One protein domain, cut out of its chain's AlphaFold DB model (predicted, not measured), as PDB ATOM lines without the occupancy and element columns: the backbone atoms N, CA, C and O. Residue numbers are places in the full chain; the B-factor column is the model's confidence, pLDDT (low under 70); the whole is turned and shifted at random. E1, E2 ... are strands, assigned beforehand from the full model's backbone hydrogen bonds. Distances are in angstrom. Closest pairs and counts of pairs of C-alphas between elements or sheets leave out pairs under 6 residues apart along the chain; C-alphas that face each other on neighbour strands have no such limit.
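AT A GLANCE: This is residues 524 to 647 of the 660 residues of the protein "Alpha/beta hydrolase" of Chloroflexi bacterium (UniProt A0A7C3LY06). Two strongly twisted antiparallel sheets lie face to face as a sandwich, a five-stranded one of E3, E4, E9, E6 and E7 and a smaller one of E1, E5 and E8. The longest axis runs from the loop before E2, at one end, to the last printed residues after E9, at the other. The printed part has 124 residues, with nine named strands in the order E1 to E9 and no named helix; the class is all strand, though under half of the residues, 55, are in named elements. It is compact, with a radius of gyration of the C-alphas of 14.8 A, and its spans of 52 by 34 by 27 A make it only just elongated.

IN THESE COORDINATES: E1 is residues 524 to 526, 6.6 A long, beginning at C-alpha 524 (35.139, -11.495, -1.637). E2, residues 540 to 542, and E3, residues 546 to 548, each measure 6.8 A. E4, residues 565 to 572, spans 23.9 A, and E5, residues 579 to 586, 20.7 A. E6, residues 598 to 605, spans 23.4 A, and E7, residues 611 to 618, 20.8 A. E8, residues 626 to 632, spans 15.5 A. E9, residues 637 to 643, spans 20.1 A and ends at C-alpha 643 (16.791, -7.963, -4.499).

HOW THE PARTS SIT: The larger sheet runs E3, E4, E9, E6, E7, with E3 and E7 as edge strands. E3 and E4 form a hairpin, with N 547 and O 571 at 3.0 A and N 571 and O 547 at 2.9 A, both within hydrogen-bond range. E4 pairs with E9 over residues 565 to 570, where N 566 and O 641 are 2.9 A apart, and with E3 over residues 570 to 572. E9 and E6 have N 602 and O 640 at 2.8 A. E6 and E7 form a hairpin, with N 601 and O 615 at 2.9 A. In the smaller sheet, E1 and E5 have N 524 and O 584 at 2.8 A, and E5 and E8 have N 583 and O 627 at 2.9 A. The parts of the two sheets that face each other are 8.5 A centre to centre, their strands at 26 degrees; the closest C-alphas of E7 and E8, Val 617 and Val 627, are 6.4 A apart. E2 pairs with no named strand and is apart from E3.

THE WHOLE: The two farthest C-alphas, those of Thr 538 and Arg 647, are 53.7 A apart. The printed part has no cut. The links E1 to E2, E3 to E4 and E5 to E6 are long. Mean pLDDT of the printed part is 94.8; residues 645 to 647 are under 70.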
ATOM      1  N   GLY A 524      33.922 -11.813  -0.895       97.75
ATOM      2  CA  GLY A 524      35.139 -11.495  -1.637       97.75
ATOM      3  C   GLY A 524      35.524 -10.050  -1.344       97.75
ATOM      4  O   GLY A 524      34.674  -9.165  -1.441       97.75
ATOM      5  N   LEU A 525      36.773  -9.822  -0.943       97.50
ATOM      6  CA  LEU A 525      37.294  -8.490  -0.642       97.50
ATOM      7  C   LEU A 525      38.302  -8.106  -1.724       97.50
ATOM      8  O   LEU A 525      39.277  -8.824  -1.942       97.50
ATOM      9  N   GLY A 526      38.053  -6.988  -2.393       95.81
ATOM     10  CA  GLY A 526      38.949  -6.414  -3.396       95.81
ATOM     11  C   GLY A 526      39.216  -4.944  -3.110       95.81
ATOM     12  O   GLY A 526      38.483  -4.298  -2.361       95.81
ATOM     13  N   ARG A 527      40.277  -4.401  -3.698       96.31
ATOM     14  CA  ARG A 527      40.646  -2.977  -3.674       96.31
ATOM     15  C   ARG A 527      40.667  -2.378  -2.272       96.31
ATOM     16  O   ARG A 527      40.304  -1.219  -2.063       96.31
ATOM     17  N   LEU A 528      41.080  -3.182  -1.298       97.12
ATOM     18  CA  LEU A 528      41.166  -2.753   0.084       97.12
ATOM     19  C   LEU A 528      42.214  -1.641   0.204       97.12
ATOM     20  O   LEU A 528      43.376  -1.849  -0.120       97.12
ATOM     21  N   SER A 529      41.818  -0.468   0.697       97.31
ATOM     22  CA  SER A 529      42.660   0.748   0.719       97.31
ATOM     23  C   SER A 529      43.992   0.631   1.471       97.31
ATOM     24  O   SER A 529      44.869   1.469   1.287       97.31
ATOM     25  N   SER A 530      44.147  -0.380   2.328       95.81
ATOM     26  CA  SER A 530      45.402  -0.664   3.031       95.81
ATOM     27  C   SER A 530      46.304  -1.660   2.300       95.81
ATOM     28  O   SER A 530      47.418  -1.894   2.762       95.81
ATOM     29  N   ASN A 531      45.825  -2.305   1.232       96.31
ATOM     30  CA  ASN A 531      46.660  -3.189   0.430       96.31
ATOM     31  C   ASN A 531      47.756  -2.341  -0.241       96.31
ATOM     32  O   ASN A 531      47.452  -1.286  -0.806       96.31
ATOM     33  N   PRO A 532      49.027  -2.769  -0.189       95.88
ATOM     34  CA  PRO A 532      50.093  -2.086  -0.907       95.88
ATOM     35  C   PRO A 532      49.951  -2.291  -2.422       95.88
ATOM     36  O   PRO A 532      49.136  -3.082  -2.896       95.88
ATOM     37  N   THR A 533      50.772  -1.593  -3.205       94.69
ATOM     38  CA  THR A 533      50.827  -1.769  -4.664       94.69
ATOM     39  C   THR A 533      51.124  -3.224  -5.042       94.69
ATOM     40  O   THR A 533      51.912  -3.894  -4.374       94.69
ATOM     41  N   ILE A 534      50.500  -3.711  -6.116       95.25
ATOM     42  CA  ILE A 534      50.718  -5.051  -6.679       95.25
ATOM     43  C   ILE A 534      51.621  -4.947  -7.929       95.25
ATOM     44  O   ILE A 534      51.333  -4.112  -8.788       95.25
ATOM     45  N   PRO A 535      52.652  -5.800  -8.085       94.88
ATOM     46  CA  PRO A 535      53.226  -6.663  -7.053       94.88
ATOM     47  C   PRO A 535      54.087  -5.848  -6.064       94.88
ATOM     48  O   PRO A 535      54.630  -4.800  -6.429       94.88
ATOM     49  N   PRO A 536      54.245  -6.307  -4.814       95.75
ATOM     50  CA  PRO A 536      55.118  -5.659  -3.846       95.75
ATOM     51  C   PRO A 536      56.590  -5.995  -4.132       95.75
ATOM     52  O   PRO A 536      56.909  -7.054  -4.668       95.75
ATOM     53  N   THR A 537      57.503  -5.117  -3.716       90.88
ATOM     54  CA  THR A 537      58.962  -5.347  -3.780       90.88
ATOM     55  C   THR A 537      59.575  -5.738  -2.433       90.88
ATOM     56  O   THR A 537      60.768  -6.009  -2.345       90.88
ATOM     57  N   THR A 538      58.774  -5.740  -1.369       93.94
ATOM     58  CA  THR A 538      59.171  -6.087   0.002       93.94
ATOM     59  C   THR A 538      58.053  -6.887   0.670       93.94
ATOM     60  O   THR A 538      57.012  -7.138   0.060       93.94
ATOM     61  N   THR A 539      58.257  -7.299   1.924       96.12
ATOM     62  CA  THR A 539      57.221  -7.992   2.704       96.12
ATOM     63  C   THR A 539      55.914  -7.196   2.702       96.12
ATOM     64  O   THR A 539      55.902  -6.003   2.999       96.12
ATOM     65  N   ALA A 540      54.811  -7.871   2.390       96.88
ATOM     66  CA  ALA A 540      53.502  -7.256   2.219       96.88
ATOM     67  C   ALA A 540      52.378  -8.197   2.660       96.88
ATOM     68  O   ALA A 540      52.532  -9.419   2.729       96.88
ATOM     69  N   SER A 541      51.223  -7.618   2.967       96.31
ATOM     70  CA  SER A 541      50.017  -8.357   3.330       96.31
ATOM     71  C   SER A 541      48.821  -7.766   2.600       96.31
ATOM     72  O   SER A 541      48.665  -6.547   2.549       96.31
ATOM     73  N   TYR A 542      47.984  -8.639   2.051       97.81
ATOM     74  CA  TYR A 542      46.812  -8.290   1.258       97.81
ATOM     75  C   TYR A 542      45.572  -8.903   1.893       97.81
ATOM     76  O   TYR A 542      45.588 -10.076   2.269       97.81
ATOM     77  N   ASN A 543      44.506  -8.112   2.027       97.12
ATOM     78  CA  ASN A 543      43.237  -8.530   2.634       97.12
ATOM     79  C   ASN A 543      43.377  -9.091   4.066       97.12
ATOM     80  O   ASN A 543      42.598  -9.939   4.498       97.12
ATOM     81  N   GLN A 544      44.364  -8.597   4.824       95.94
ATOM     82  CA  GLN A 544      44.618  -9.002   6.217       95.94
ATOM     83  C   GLN A 544      44.241  -7.947   7.269       95.94
ATOM     84  O   GLN A 544      44.348  -8.209   8.463       95.94
ATOM     85  N   SER A 545      43.795  -6.763   6.850       96.62
ATOM     86  CA  SER A 545      43.425  -5.656   7.746       96.62
ATOM     87  C   SER A 545      41.918  -5.530   7.979       96.62
ATOM     88  O   SER A 545      41.492  -4.633   8.699       96.62
ATOM     89  N   VAL A 546      41.102  -6.403   7.380       97.25
ATOM     90  CA  VAL A 546      39.645  -6.442   7.560       97.25
ATOM     91  C   VAL A 546      39.219  -7.866   7.882       97.25
ATOM     92  O   VAL A 546      39.639  -8.815   7.222       97.25
ATOM     93  N   GLU A 547      38.353  -8.013   8.880       97.19
ATOM     94  CA  GLU A 547      37.631  -9.254   9.147       97.19
ATOM     95  C   GLU A 547      36.136  -9.063   8.892       97.19
ATOM     96  O   GLU A 547      35.602  -7.956   9.003       97.19
ATOM     97  N   TRP A 548      35.456 -10.159   8.568       98.31
ATOM     98  CA  TRP A 548      34.005 -10.216   8.469       98.31
ATOM     99  C   TRP A 548      33.417 -10.981   9.652       98.31
ATOM    100  O   TRP A 548      34.082 -11.813  10.267       98.31
ATOM    101  N   SER A 549      32.168 -10.682   9.995       98.06
ATOM    102  CA  SER A 549      31.423 -11.463  10.980       98.06
ATOM    103  C   SER A 549      30.892 -12.728  10.310       98.06
ATOM    104  O   SER A 549      30.321 -12.665   9.221       98.06
ATOM    105  N   ALA A 550      31.103 -13.873  10.949       98.00
ATOM    106  CA  ALA A 550      30.758 -15.210  10.458       98.00
ATOM    107  C   ALA A 550      30.084 -16.015  11.577       98.00
ATOM    108  O   ALA A 550      30.258 -15.666  12.744       98.00
ATOM    109  N   SER A 551      29.379 -17.118  11.302       97.44
ATOM    110  CA  SER A 551      28.783 -17.924  12.393       97.44
ATOM    111  C   SER A 551      29.816 -18.473  13.384       97.44
ATOM    112  O   SER A 551      29.507 -18.686  14.556       97.44
ATOM    113  N   TRP A 552      31.058 -18.671  12.940       96.12
ATOM    114  CA  TRP A 552      32.158 -19.123  13.790       96.12
ATOM    115  C   TRP A 552      32.900 -17.995  14.512       96.12
ATOM    116  O   TRP A 552      33.489 -18.265  15.556       96.12
ATOM    117  N   ASN A 553      32.847 -16.764  13.995       94.38
ATOM    118  CA  ASN A 553      33.440 -15.546  14.562       94.38
ATOM    119  C   ASN A 553      32.383 -14.424  14.560       94.38
ATOM    120  O   ASN A 553      32.474 -13.453  13.809       94.38
ATOM    121  N   ALA A 554      31.319 -14.612  15.344       93.62
ATOM    122  CA  ALA A 554      30.068 -13.857  15.226       93.62
ATOM    123  C   ALA A 554      30.057 -12.553  16.042       93.62
ATOM    124  O   ALA A 554      29.132 -12.311  16.819       93.62
ATOM    125  N   TRP A 555      31.078 -11.710  15.897       95.19
ATOM    126  CA  TRP A 555      31.204 -10.467  16.672       95.19
ATOM    127  C   TRP A 555      30.097  -9.434  16.381       95.19
ATOM    128  O   TRP A 555      29.862  -8.562  17.213       95.19
ATOM    129  N   ASP A 556      29.393  -9.554  15.253       96.88
ATOM    130  CA  ASP A 556      28.162  -8.811  14.937       96.88
ATOM    131  C   ASP A 556      27.057  -9.738  14.377       96.88
ATOM    132  O   ASP A 556      26.224  -9.352  13.556       96.88
ATOM    133  N   GLY A 557      27.057 -11.000  14.824       96.25
ATOM    134  CA  GLY A 557      26.148 -12.042  14.337       96.25
ATOM    135  C   GLY A 557      26.560 -12.653  12.986       96.25
ATOM    136  O   GLY A 557      27.461 -12.146  12.318       96.25
ATOM    137  N   PRO A 558      25.947 -13.777  12.578       96.44
ATOM    138  CA  PRO A 558      26.254 -14.419  11.302       96.44
ATOM    139  C   PRO A 558      25.743 -13.596  10.100       96.44
ATOM    140  O   PRO A 558      24.821 -12.786  10.258       96.44
ATOM    141  N   PRO A 559      26.288 -13.824   8.890       97.50
ATOM    142  CA  PRO A 559      25.752 -13.266   7.654       97.50
ATOM    143  C   PRO A 559      24.271 -13.618   7.458       97.50
ATOM    144  O   PRO A 559      23.820 -14.702   7.834       97.50
ATOM    145  N   LEU A 560      23.511 -12.711   6.840       97.56
ATOM    146  CA  LEU A 560      22.135 -12.979   6.416       97.56
ATOM    147  C   LEU A 560      22.138 -13.359   4.939       97.56
ATOM    148  O   LEU A 560      22.659 -12.612   4.117       97.56
ATOM    149  N   ASP A 561      21.483 -14.464   4.604       97.31
ATOM    150  CA  ASP A 561      21.299 -14.918   3.229       97.31
ATOM    151  C   ASP A 561      19.861 -15.420   3.048       97.31
ATOM    152  O   ASP A 561      19.475 -16.484   3.527       97.31
ATOM    153  N   THR A 562      19.028 -14.598   2.415       96.75
ATOM    154  CA  THR A 562      17.592 -14.847   2.210       96.75
ATOM    155  C   THR A 562      17.225 -14.532   0.762       96.75
ATOM    156  O   THR A 562      17.963 -13.794   0.112       96.75
ATOM    157  N   PRO A 563      16.065 -14.969   0.238       95.50
ATOM    158  CA  PRO A 563      15.698 -14.673  -1.150       95.50
ATOM    159  C   PRO A 563      15.670 -13.172  -1.481       95.50
ATOM    160  O   PRO A 563      15.927 -12.789  -2.617       95.50
ATOM    161  N   SER A 564      15.346 -12.324  -0.497       94.25
ATOM    162  CA  SER A 564      15.161 -10.880  -0.677       94.25
ATOM    163  C   SER A 564      16.330 -10.020  -0.209       94.25
ATOM    164  O   SER A 564      16.412  -8.852  -0.595       94.25
ATOM    165  N   SER A 565      17.210 -10.549   0.643       96.75
ATOM    166  CA  SER A 565      18.314  -9.781   1.219       96.75
ATOM    167  C   SER A 565      19.543 -10.615   1.539       96.75
ATOM    168  O   SER A 565      19.432 -11.740   2.028       96.75
ATOM    169  N   TRP A 566      20.698  -9.994   1.336       98.38
ATOM    170  CA  TRP A 566      22.004 -10.457   1.773       98.38
ATOM    171  C   TRP A 566      22.632  -9.415   2.705       98.38
ATOM    172  O   TRP A 566      22.475  -8.211   2.482       98.38
ATOM    173  N   GLN A 567      23.323  -9.845   3.759       98.25
ATOM    174  CA  GLN A 567      23.982  -8.944   4.703       98.25
ATOM    175  C   GLN A 567      25.270  -9.547   5.243       98.25
ATOM    176  O   GLN A 567      25.279 -10.703   5.662       98.25
ATOM    177  N   ILE A 568      26.297  -8.713   5.378       98.50
ATOM    178  CA  ILE A 568      27.493  -9.052   6.143       98.50
ATOM    179  C   ILE A 568      28.043  -7.838   6.881       98.50
ATOM    180  O   ILE A 568      27.846  -6.697   6.456       98.50
ATOM    181  N   SER A 569      28.758  -8.089   7.971       98.62
ATOM    182  CA  SER A 569      29.440  -7.047   8.735       98.62
ATOM    183  C   SER A 569      30.946  -7.184   8.602       98.62
ATOM    184  O   SER A 569      31.467  -8.296   8.613       98.62
ATOM    185  N   LEU A 570      31.628  -6.051   8.462       98.50
ATOM    186  CA  LEU A 570      33.067  -5.915   8.247       98.50
ATOM    187  C   LEU A 570      33.645  -4.952   9.284       98.50
ATOM    188  O   LEU A 570      33.014  -3.937   9.589       98.50
ATOM    189  N   ARG A 571      34.843  -5.221   9.803       97.62
ATOM    190  CA  ARG A 571      35.566  -4.270  10.660       97.62
ATOM    191  C   ARG A 571      37.076  -4.309  10.418       97.62
ATOM    192  O   ARG A 571      37.576  -5.351   9.987       97.62
ATOM    193  N   PRO A 572      37.803  -3.212  10.694       97.38
ATOM    194  CA  PRO A 572      39.258  -3.215  10.660       97.38
ATOM    195  C   PRO A 572      39.822  -4.149  11.737       97.38
ATOM    196  O   PRO A 572      39.241  -4.295  12.813       97.38
ATOM    197  N   VAL A 573      40.966  -4.760  11.451       93.19
ATOM    198  CA  VAL A 573      41.739  -5.581  12.389       93.19
ATOM    199  C   VAL A 573      42.991  -4.810  12.790       93.19
ATOM    200  O   VAL A 573      43.702  -4.280  11.937       93.19
ATOM    201  N   GLY A 574      43.284  -4.772  14.090       86.56
ATOM    202  CA  GLY A 574      44.401  -3.998  14.629       86.56
ATOM    203  C   GLY A 574      44.010  -2.542  14.869       86.56
ATOM    204  O   GLY A 574      43.199  -2.265  15.750       86.56
ATOM    205  N   GLU A 575      44.609  -1.617  14.116       83.44
ATOM    206  CA  GLU A 575      44.419  -0.179  14.325       83.44
ATOM    207  C   GLU A 575      42.997   0.281  13.940       83.44
ATOM    208  O   GLU A 575      42.486  -0.101  12.882       83.44
ATOM    209  N   PRO A 576      42.350   1.137  14.754       88.50
ATOM    210  CA  PRO A 576      40.993   1.624  14.523       88.50
ATOM    211  C   PRO A 576      40.979   2.726  13.449       88.50
ATOM    212  O   PRO A 576      40.731   3.898  13.736       88.50
ATOM    213  N   ILE A 577      41.259   2.352  12.201       93.81
ATOM    214  CA  ILE A 577      41.310   3.251  11.041       93.81
ATOM    215  C   ILE A 577      40.088   3.089  10.135       93.81
ATOM    216  O   ILE A 577      39.433   2.051  10.118       93.81
ATOM    217  N   THR A 578      39.784   4.128   9.357       96.81
ATOM    218  CA  THR A 578      38.792   4.035   8.281       96.81
ATOM    219  C   THR A 578      39.431   3.416   7.043       96.81
ATOM    220  O   THR A 578      40.510   3.840   6.633       96.81
ATOM    221  N   LEU A 579      38.745   2.457   6.424       97.62
ATOM    222  CA  LEU A 579      39.179   1.757   5.213       97.62
ATOM    223  C   LEU A 579      38.089   1.823   4.137       97.62
ATOM    224  O   LEU A 579      36.911   1.980   4.453       97.62
ATOM    225  N   THR A 580      38.455   1.661   2.869       98.31
ATOM    226  CA  THR A 580      37.508   1.379   1.778       98.31
ATOM    227  C   THR A 580      37.796   0.024   1.150       98.31
ATOM    228  O   THR A 580      38.965  -0.347   1.035       98.31
ATOM    229  N   VAL A 581      36.756  -0.702   0.739       98.44
ATOM    230  CA  VAL A 581      36.877  -2.029   0.115       98.44
ATOM    231  C   VAL A 581      35.734  -2.290  -0.867       98.44
ATOM    232  O   VAL A 581      34.613  -1.830  -0.653       98.44
ATOM    233  N   ASP A 582      35.996  -3.059  -1.914       98.50
ATOM    234  CA  ASP A 582      34.964  -3.636  -2.770       98.50
ATOM    235  C   ASP A 582      34.494  -4.964  -2.164       98.50
ATOM    236  O   ASP A 582      35.307  -5.804  -1.778       98.50
ATOM    237  N   VAL A 583      33.176  -5.159  -2.075       98.62
ATOM    238  CA  VAL A 583      32.572  -6.349  -1.457       98.62
ATOM    239  C   VAL A 583      31.816  -7.152  -2.503       98.62
ATOM    240  O   VAL A 583      30.757  -6.731  -2.969       98.62
ATOM    241  N   THR A 584      32.330  -8.330  -2.838       98.38
ATOM    242  CA  THR A 584      31.690  -9.283  -3.752       98.38
ATOM    243  C   THR A 584      30.957 -10.365  -2.972       98.38
ATOM    244  O   THR A 584      31.522 -10.985  -2.075       98.38
ATOM    245  N   LEU A 585      29.699 -10.625  -3.319       98.06
ATOM    246  CA  LEU A 585      28.923 -11.707  -2.708       98.06
ATOM    247  C   LEU A 585      29.443 -13.062  -3.212       98.06
ATOM    248  O   LEU A 585      29.470 -13.289  -4.421       98.06
ATOM    249  N   ARG A 586      29.842 -13.958  -2.301       97.75
ATOM    250  CA  ARG A 586      30.355 -15.304  -2.615       97.75
ATOM    251  C   ARG A 586      29.656 -16.381  -1.792       97.75
ATOM    252  O   ARG A 586      29.165 -16.116  -0.690       97.75
ATOM    253  N   ARG A 587      29.601 -17.602  -2.334       95.94
ATOM    254  CA  ARG A 587      28.893 -18.758  -1.745       95.94
ATOM    255  C   ARG A 587      27.480 -18.416  -1.303       95.94
ATOM    256  O   ARG A 587      27.060 -18.736  -0.190       95.94
ATOM    257  N   VAL A 588      26.763 -17.697  -2.150       95.38
ATOM    258  CA  VAL A 588      25.401 -17.278  -1.843       95.38
ATOM    259  C   VAL A 588      24.501 -18.517  -1.828       95.38
ATOM    260  O   VAL A 588      24.545 -19.330  -2.746       95.38
ATOM    261  N   GLN A 589      23.727 -18.696  -0.762       94.38
ATOM    262  CA  GLN A 589      22.926 -19.896  -0.513       94.38
ATOM    263  C   GLN A 589      21.493 -19.733  -1.030       94.38
ATOM    264  O   GLN A 589      20.969 -20.604  -1.721       94.38
ATOM    265  N   THR A 590      20.848 -18.611  -0.697       95.38
ATOM    266  CA  THR A 590      19.419 -18.391  -0.964       95.38
ATOM    267  C   THR A 590      19.166 -17.133  -1.790       95.38
ATOM    268  O   THR A 590      18.273 -17.121  -2.643       95.38
ATOM    269  N   PHE A 591      19.934 -16.072  -1.555       96.12
ATOM    270  CA  PHE A 591      19.883 -14.838  -2.320       96.12
ATOM    271  C   PHE A 591      20.311 -15.114  -3.764       96.12
ATOM    272  O   PHE A 591      21.336 -15.737  -4.030       96.12
ATOM    273  N   ARG A 592      19.498 -14.685  -4.730       93.06
ATOM    274  CA  ARG A 592      19.752 -14.968  -6.146       93.06
ATOM    275  C   ARG A 592      20.291 -13.733  -6.840       93.06
ATOM    276  O   ARG A 592      19.595 -12.724  -6.922       93.06
ATOM    277  N   VAL A 593      21.495 -13.859  -7.386       93.94
ATOM    278  CA  VAL A 593      22.090 -12.854  -8.263       93.94
ATOM    279  C   VAL A 593      21.843 -13.254  -9.717       93.94
ATOM    280  O   VAL A 593      22.358 -14.252 -10.208       93.94
ATOM    281  N   LEU A 594      21.002 -12.486 -10.396       93.81
ATOM    282  CA  LEU A 594      20.751 -12.577 -11.831       93.81
ATOM    283  C   LEU A 594      21.706 -11.650 -12.602       93.81
ATOM    284  O   LEU A 594      21.762 -10.466 -12.250       93.81
ATOM    285  N   PRO A 595      22.398 -12.138 -13.652       94.38
ATOM    286  CA  PRO A 595      23.234 -11.306 -14.517       94.38
ATOM    287  C   PRO A 595      22.491 -10.080 -15.060       94.38
ATOM    288  O   PRO A 595      21.331 -10.180 -15.466       94.38
ATOM    289  N   GLY A 596      23.141  -8.913 -15.042       94.50
ATOM    290  CA  GLY A 596      22.587  -7.644 -15.535       94.50
ATOM    291  C   GLY A 596      21.478  -7.018 -14.676       94.50
ATOM    292  O   GLY A 596      21.022  -5.917 -14.978       94.50
ATOM    293  N   ALA A 597      21.024  -7.672 -13.601       94.62
ATOM    294  CA  ALA A 597      19.998  -7.111 -12.727       94.62
ATOM    295  C   ALA A 597      20.569  -6.046 -11.776       94.62
ATOM    296  O   ALA A 597      21.721  -6.123 -11.345       94.62
ATOM    297  N   LEU A 598      19.732  -5.067 -11.417       95.81
ATOM    298  CA  LEU A 598      20.054  -4.025 -10.442       95.81
ATOM    299  C   LEU A 598      19.670  -4.450  -9.023       95.81
ATOM    300  O   LEU A 598      18.576  -4.958  -8.775       95.81
ATOM    301  N   TYR A 599      20.553  -4.157  -8.075       97.38
ATOM    302  CA  TYR A 599      20.376  -4.421  -6.653       97.38
ATOM    303  C   TYR A 599      20.572  -3.139  -5.868       97.38
ATOM    304  O   TYR A 599      21.490  -2.368  -6.148       97.38
ATOM    305  N   ARG A 600      19.718  -2.907  -4.869       97.88
ATOM    306  CA  ARG A 600      19.929  -1.812  -3.916       97.88
ATOM    307  C   ARG A 600      20.911  -2.279  -2.852       97.88
ATOM    308  O   ARG A 600      20.759  -3.389  -2.347       97.88
ATOM    309  N   TRP A 601      21.845  -1.424  -2.465       98.50
ATOM    310  CA  TRP A 601      22.752  -1.682  -1.356       98.50
ATOM    311  C   TRP A 601      22.762  -0.527  -0.355       98.50
ATOM    312  O   TRP A 601      22.476   0.621  -0.697       98.50
ATOM    313  N   GLU A 602      23.095  -0.847   0.889       98.69
ATOM    314  CA  GLU A 602      23.243   0.092   1.997       98.69
ATOM    315  C   GLU A 602      24.465  -0.282   2.841       98.69
ATOM    316  O   GLU A 602      24.799  -1.458   2.983       98.69
ATOM    317  N   ASN A 603      25.102   0.721   3.434       98.75
ATOM    318  CA  ASN A 603      26.233   0.587   4.336       98.75
ATOM    319  C   ASN A 603      25.923   1.306   5.654       98.75
ATOM    320  O   ASN A 603      25.798   2.530   5.681       98.75
ATOM    321  N   TRP A 604      25.810   0.551   6.742       98.56
ATOM    322  CA  TRP A 604      25.392   1.037   8.056       98.56
ATOM    323  C   TRP A 604      26.553   0.965   9.049       98.56
ATOM    324  O   TRP A 604      27.143  -0.099   9.219       98.56
ATOM    325  N   ARG A 605      26.880   2.059   9.737       98.19
ATOM    326  CA  ARG A 605      27.891   2.053  10.802       98.19
ATOM    327  C   ARG A 605      27.370   1.278  12.013       98.19
ATOM    328  O   ARG A 605      26.224   1.459  12.413       98.19
ATOM    329  N   LEU A 606      28.213   0.442  12.618       97.44
ATOM    330  CA  LEU A 606      27.796  -0.398  13.745       97.44
ATOM    331  C   LEU A 606      27.673   0.353  15.074       97.44
ATOM    332  O   LEU A 606      26.790   0.026  15.858       97.44
ATOM    333  N   ALA A 607      28.518   1.359  15.323       96.62
ATOM    334  CA  ALA A 607      28.530   2.075  16.604       96.62
ATOM    335  C   ALA A 607      27.209   2.786  16.940       96.62
ATOM    336  O   ALA A 607      26.821   2.836  18.104       96.62
ATOM    337  N   ASP A 608      26.543   3.360  15.937       96.81
ATOM    338  CA  ASP A 608      25.377   4.238  16.104       96.81
ATOM    339  C   ASP A 608      24.194   3.860  15.195       96.81
ATOM    340  O   ASP A 608      23.125   4.462  15.289       96.81
ATOM    341  N   GLY A 609      24.360   2.869  14.313       96.38
ATOM    342  CA  GLY A 609      23.343   2.498  13.333       96.38
ATOM    343  C   GLY A 609      23.118   3.564  12.259       96.38
ATOM    344  O   GLY A 609      22.060   3.569  11.632       96.38
ATOM    345  N   GLN A 610      24.066   4.480  12.034       97.75
ATOM    346  CA  GLN A 610      23.935   5.519  11.016       97.75
ATOM    347  C   GLN A 610      24.128   4.935   9.607       97.75
ATOM    348  O   GLN A 610      25.114   4.247   9.333       97.75
ATOM    349  N   LEU A 611      23.222   5.260   8.680       98.00
ATOM    350  CA  LEU A 611      23.420   4.992   7.254       98.00
ATOM    351  C   LEU A 611      24.572   5.866   6.731       98.00
ATOM    352  O   LEU A 611      24.457   7.090   6.686       98.00
ATOM    353  N   VAL A 612      25.682   5.236   6.350       97.56
ATOM    354  CA  VAL A 612      26.892   5.902   5.842       97.56
ATOM    355  C   VAL A 612      26.787   6.152   4.343       97.56
ATOM    356  O   VAL A 612      27.167   7.217   3.865       97.56
ATOM    357  N   ALA A 613      26.289   5.166   3.599       97.94
ATOM    358  CA  ALA A 613      26.116   5.248   2.155       97.94
ATOM    359  C   ALA A 613      25.044   4.261   1.679       97.94
ATOM    360  O   ALA A 613      24.771   3.258   2.335       97.94
ATOM    361  N   SER A 614      24.463   4.529   0.515       98.12
ATOM    362  CA  SER A 614      23.542   3.623  -0.171       98.12
ATOM    363  C   SER A 614      23.572   3.884  -1.669       98.12
ATOM    364  O   SER A 614      23.880   4.998  -2.092       98.12
ATOM    365  N   GLY A 615      23.168   2.904  -2.467       97.06
ATOM    366  CA  GLY A 615      23.066   3.078  -3.907       97.06
ATOM    367  C   GLY A 615      22.470   1.867  -4.604       97.06
ATOM    368  O   GLY A 615      21.830   1.012  -3.989       97.06
ATOM    369  N   THR A 616      22.699   1.799  -5.910       97.19
ATOM    370  CA  THR A 616      22.402   0.623  -6.724       97.19
ATOM    371  C   THR A 616      23.668   0.101  -7.373       97.19
ATOM    372  O   THR A 616      24.550   0.884  -7.721       97.19
ATOM    373  N   VAL A 617      23.746  -1.209  -7.559       96.88
ATOM    374  CA  VAL A 617      24.808  -1.858  -8.327       96.88
ATOM    375  C   VAL A 617      24.201  -2.900  -9.259       96.88
ATOM    376  O   VAL A 617      23.186  -3.515  -8.932       96.88
ATOM    377  N   MET A 618      24.790  -3.057 -10.439       96.44
ATOM    378  CA  MET A 618      24.380  -4.051 -11.424       96.44
ATOM    379  C   MET A 618      25.255  -5.296 -11.278       96.44
ATOM    380  O   MET A 618      26.473  -5.170 -11.156       96.44
ATOM    381  N   ALA A 619      24.647  -6.482 -11.281       96.19
ATOM    382  CA  ALA A 619      25.405  -7.723 -11.404       96.19
ATOM    383  C   ALA A 619      26.024  -7.814 -12.804       96.19
ATOM    384  O   ALA A 619      25.377  -7.448 -13.788       96.19
ATOM    385  N   ASP A 620      27.249  -8.313 -12.904       93.94
ATOM    386  CA  ASP A 620      27.897  -8.481 -14.204       93.94
ATOM    387  C   ASP A 620      27.315  -9.659 -15.006       93.94
ATOM    388  O   ASP A 620      26.435 -10.393 -14.548       93.94
ATOM    389  N   GLU A 621      27.806  -9.839 -16.232       91.69
ATOM    390  CA  GLU A 621      27.364 -10.897 -17.151       91.69
ATOM    391  C   GLU A 621      27.640 -12.313 -16.622       91.69
ATOM    392  O   GLU A 621      26.972 -13.264 -17.026       91.69
ATOM    393  N   THR A 622      28.581 -12.459 -15.683       87.88
ATOM    394  CA  THR A 622      28.904 -13.734 -15.028       87.88
ATOM    395  C   THR A 622      28.037 -14.013 -13.800       87.88
ATOM    396  O   THR A 622      28.156 -15.076 -13.197       87.88
ATOM    397  N   GLY A 623      27.138 -13.090 -13.438       89.62
ATOM    398  CA  GLY A 623      26.269 -13.217 -12.270       89.62
ATOM    399  C   GLY A 623      26.947 -12.841 -10.954       89.62
ATOM    400  O   GLY A 623      26.431 -13.184  -9.893       89.62
ATOM    401  N   LEU A 624      28.075 -12.124 -10.995       93.88
ATOM    402  CA  LEU A 624      28.729 -11.611  -9.794       93.88
ATOM    403  C   LEU A 624      28.209 -10.225  -9.438       93.88
ATOM    404  O   LEU A 624      28.088  -9.340 -10.285       93.88
ATOM    405  N   LEU A 625      27.973 -10.011  -8.145       97.06
ATOM    406  CA  LEU A 625      27.563  -8.724  -7.597       97.06
ATOM    407  C   LEU A 625      28.647  -8.197  -6.662       97.06
ATOM    408  O   LEU A 625      28.908  -8.795  -5.621       97.06
ATOM    409  N   SER A 626      29.281  -7.088  -7.046       97.69
ATOM    410  CA  SER A 626      30.365  -6.452  -6.286       97.69
ATOM    411  C   SER A 626      29.994  -5.018  -5.954       97.69
ATOM    412  O   SER A 626      29.853  -4.210  -6.865       97.69
ATOM    413  N   VAL A 627      29.812  -4.697  -4.674       98.31
ATOM    414  CA  VAL A 627      29.510  -3.335  -4.222       98.31
ATOM    415  C   VAL A 627      30.826  -2.574  -4.041       98.31
ATOM    416  O   VAL A 627      31.606  -2.955  -3.166       98.31
ATOM    417  N   PRO A 628      31.100  -1.530  -4.842       97.75
ATOM    418  CA  PRO A 628      32.398  -0.872  -4.819       97.75
ATOM    419  C   PRO A 628      32.520   0.140  -3.673       97.75
ATOM    420  O   PRO A 628      31.547   0.805  -3.312       97.75
ATOM    421  N   GLY A 629      33.734   0.310  -3.152       97.31
ATOM    422  CA  GLY A 629      34.107   1.433  -2.289       97.31
ATOM    423  C   GLY A 629      33.339   1.530  -0.966       97.31
ATOM    424  O   GLY A 629      33.078   2.635  -0.485       97.31
ATOM    425  N   ILE A 630      32.971   0.400  -0.357       98.25
ATOM    426  CA  ILE A 630      32.359   0.368   0.974       98.25
ATOM    427  C   ILE A 630      33.324   0.978   1.991       98.25
ATOM    428  O   ILE A 630      34.397   0.439   2.249       98.25
ATOM    429  N   CYS A 631      32.911   2.087   2.604       98.00
ATOM    430  CA  CYS A 631      33.610   2.690   3.734       98.00
ATOM    431  C   CYS A 631      33.388   1.860   5.009       98.00
ATOM    432  O   CYS A 631      32.251   1.693   5.457       98.00
ATOM    433  N   ILE A 632      34.473   1.365   5.596       98.12
ATOM    434  CA  ILE A 632      34.517   0.667   6.877       98.12
ATOM    435  C   ILE A 632      35.095   1.635   7.905       98.12
ATOM    436  O   ILE A 632      36.260   2.012   7.843       98.12
ATOM    437  N   SER A 633      34.266   2.042   8.853       97.44
ATOM    438  CA  SER A 633      34.647   2.857  10.000       97.44
ATOM    439  C   SER A 633      35.449   2.049  11.029       97.44
ATOM    440  O   SER A 633      35.361   0.820  11.041       97.44
ATOM    441  N   PRO A 634      36.136   2.715  11.974       96.31
ATOM    442  CA  PRO A 634      36.841   2.039  13.064       96.31
ATOM    443  C   PRO A 634      35.974   1.083  13.897       96.31
ATOM    444  O   PRO A 634      36.461   0.075  14.398       96.31
ATOM    445  N   SER A 635      34.676   1.375  14.029       94.06
ATOM    446  CA  SER A 635      33.713   0.520  14.736       94.06
ATOM    447  C   SER A 635      33.161  -0.635  13.898       94.06
ATOM    448  O   SER A 635      32.369  -1.431  14.395       94.06
ATOM    449  N   GLY A 636      33.523  -0.701  12.619       97.88
ATOM    450  CA  GLY A 636      32.934  -1.610  11.653       97.88
ATOM    451  C   GLY A 636      31.609  -1.123  11.073       97.88
ATOM    452  O   GLY A 636      30.974  -0.166  11.534       97.88
ATOM    453  N   ASN A 637      31.215  -1.807  10.008       98.62
ATOM    454  CA  ASN A 637      30.099  -1.470   9.148       98.62
ATOM    455  C   ASN A 637      29.358  -2.731   8.706       98.62
ATOM    456  O   ASN A 637      29.954  -3.788   8.527       98.62
ATOM    457  N   ARG A 638      28.056  -2.595   8.477       98.56
ATOM    458  CA  ARG A 638      27.169  -3.639   7.977       98.56
ATOM    459  C   ARG A 638      26.698  -3.288   6.578       98.56
ATOM    460  O   ARG A 638      25.978  -2.306   6.385       98.56
ATOM    461  N   VAL A 639      27.081  -4.118   5.618       98.62
ATOM    462  CA  VAL A 639      26.662  -4.023   4.220       98.62
ATOM    463  C   VAL A 639      25.393  -4.841   4.044       98.62
ATOM    464  O   VAL A 639      25.336  -6.000   4.450       98.62
ATOM    465  N   ARG A 640      24.369  -4.240   3.443       98.50
ATOM    466  CA  ARG A 640      23.105  -4.895   3.088       98.50
ATOM    467  C   ARG A 640      22.867  -4.762   1.602       98.50
ATOM    468  O   ARG A 640      23.044  -3.681   1.051       98.50
ATOM    469  N   VAL A 641      22.406  -5.833   0.978       98.31
ATOM    470  CA  VAL A 641      22.002  -5.872  -0.425       98.31
ATOM    471  C   VAL A 641      20.594  -6.442  -0.504       98.31
ATOM    472  O   VAL A 641      20.273  -7.413   0.174       98.31
ATOM    473  N   TYR A 642      19.746  -5.838  -1.331       97.25
ATOM    474  CA  TYR A 642      18.349  -6.221  -1.492       97.25
ATOM    475  C   TYR A 642      18.054  -6.552  -2.950       97.25
ATOM    476  O   TYR A 642      18.441  -5.807  -3.857       97.25
ATOM    477  N   SER A 643      17.317  -7.641  -3.175       88.12
ATOM    478  CA  SER A 643      16.791  -7.963  -4.499       88.12
ATOM    479  C   SER A 643      15.769  -6.897  -4.893       88.12
ATOM    480  O   SER A 643      14.859  -6.615  -4.111       88.12
ATOM    481  N   GLN A 644      15.845  -6.352  -6.105       70.38
ATOM    482  CA  GLN A 644      14.797  -5.456  -6.610       70.38
ATOM    483  C   GLN A 644      13.577  -6.200  -7.180       70.38
ATOM    484  O   GLN A 644      12.749  -5.594  -7.856       70.38
ATOM    485  N   ILE A 645      13.417  -7.502  -6.908       55.41
ATOM    486  CA  ILE A 645      12.272  -8.283  -7.394       55.41
ATOM    487  C   ILE A 645      11.015  -7.900  -6.592       55.41
ATOM    488  O   ILE A 645      10.583  -8.577  -5.658       55.41
ATOM    489  N   HIS A 646      10.405  -6.783  -6.982       41.19
ATOM    490  CA  HIS A 646       9.029  -6.420  -6.677       41.19
ATOM    491  C   HIS A 646       8.291  -6.064  -7.976       41.19
ATOM    492  O   HIS A 646       8.470  -4.997  -8.542       41.19
ATOM    493  N   ARG A 647       7.453  -7.022  -8.407       41.94
ATOM    494  CA  ARG A 647       6.245  -6.912  -9.251       41.94
ATOM    495  C   ARG A 647       6.300  -5.982 -10.478       41.94
ATOM    496  O   ARG A 647       5.864  -4.841 -10.408       41.94
TER     497      ARG A 647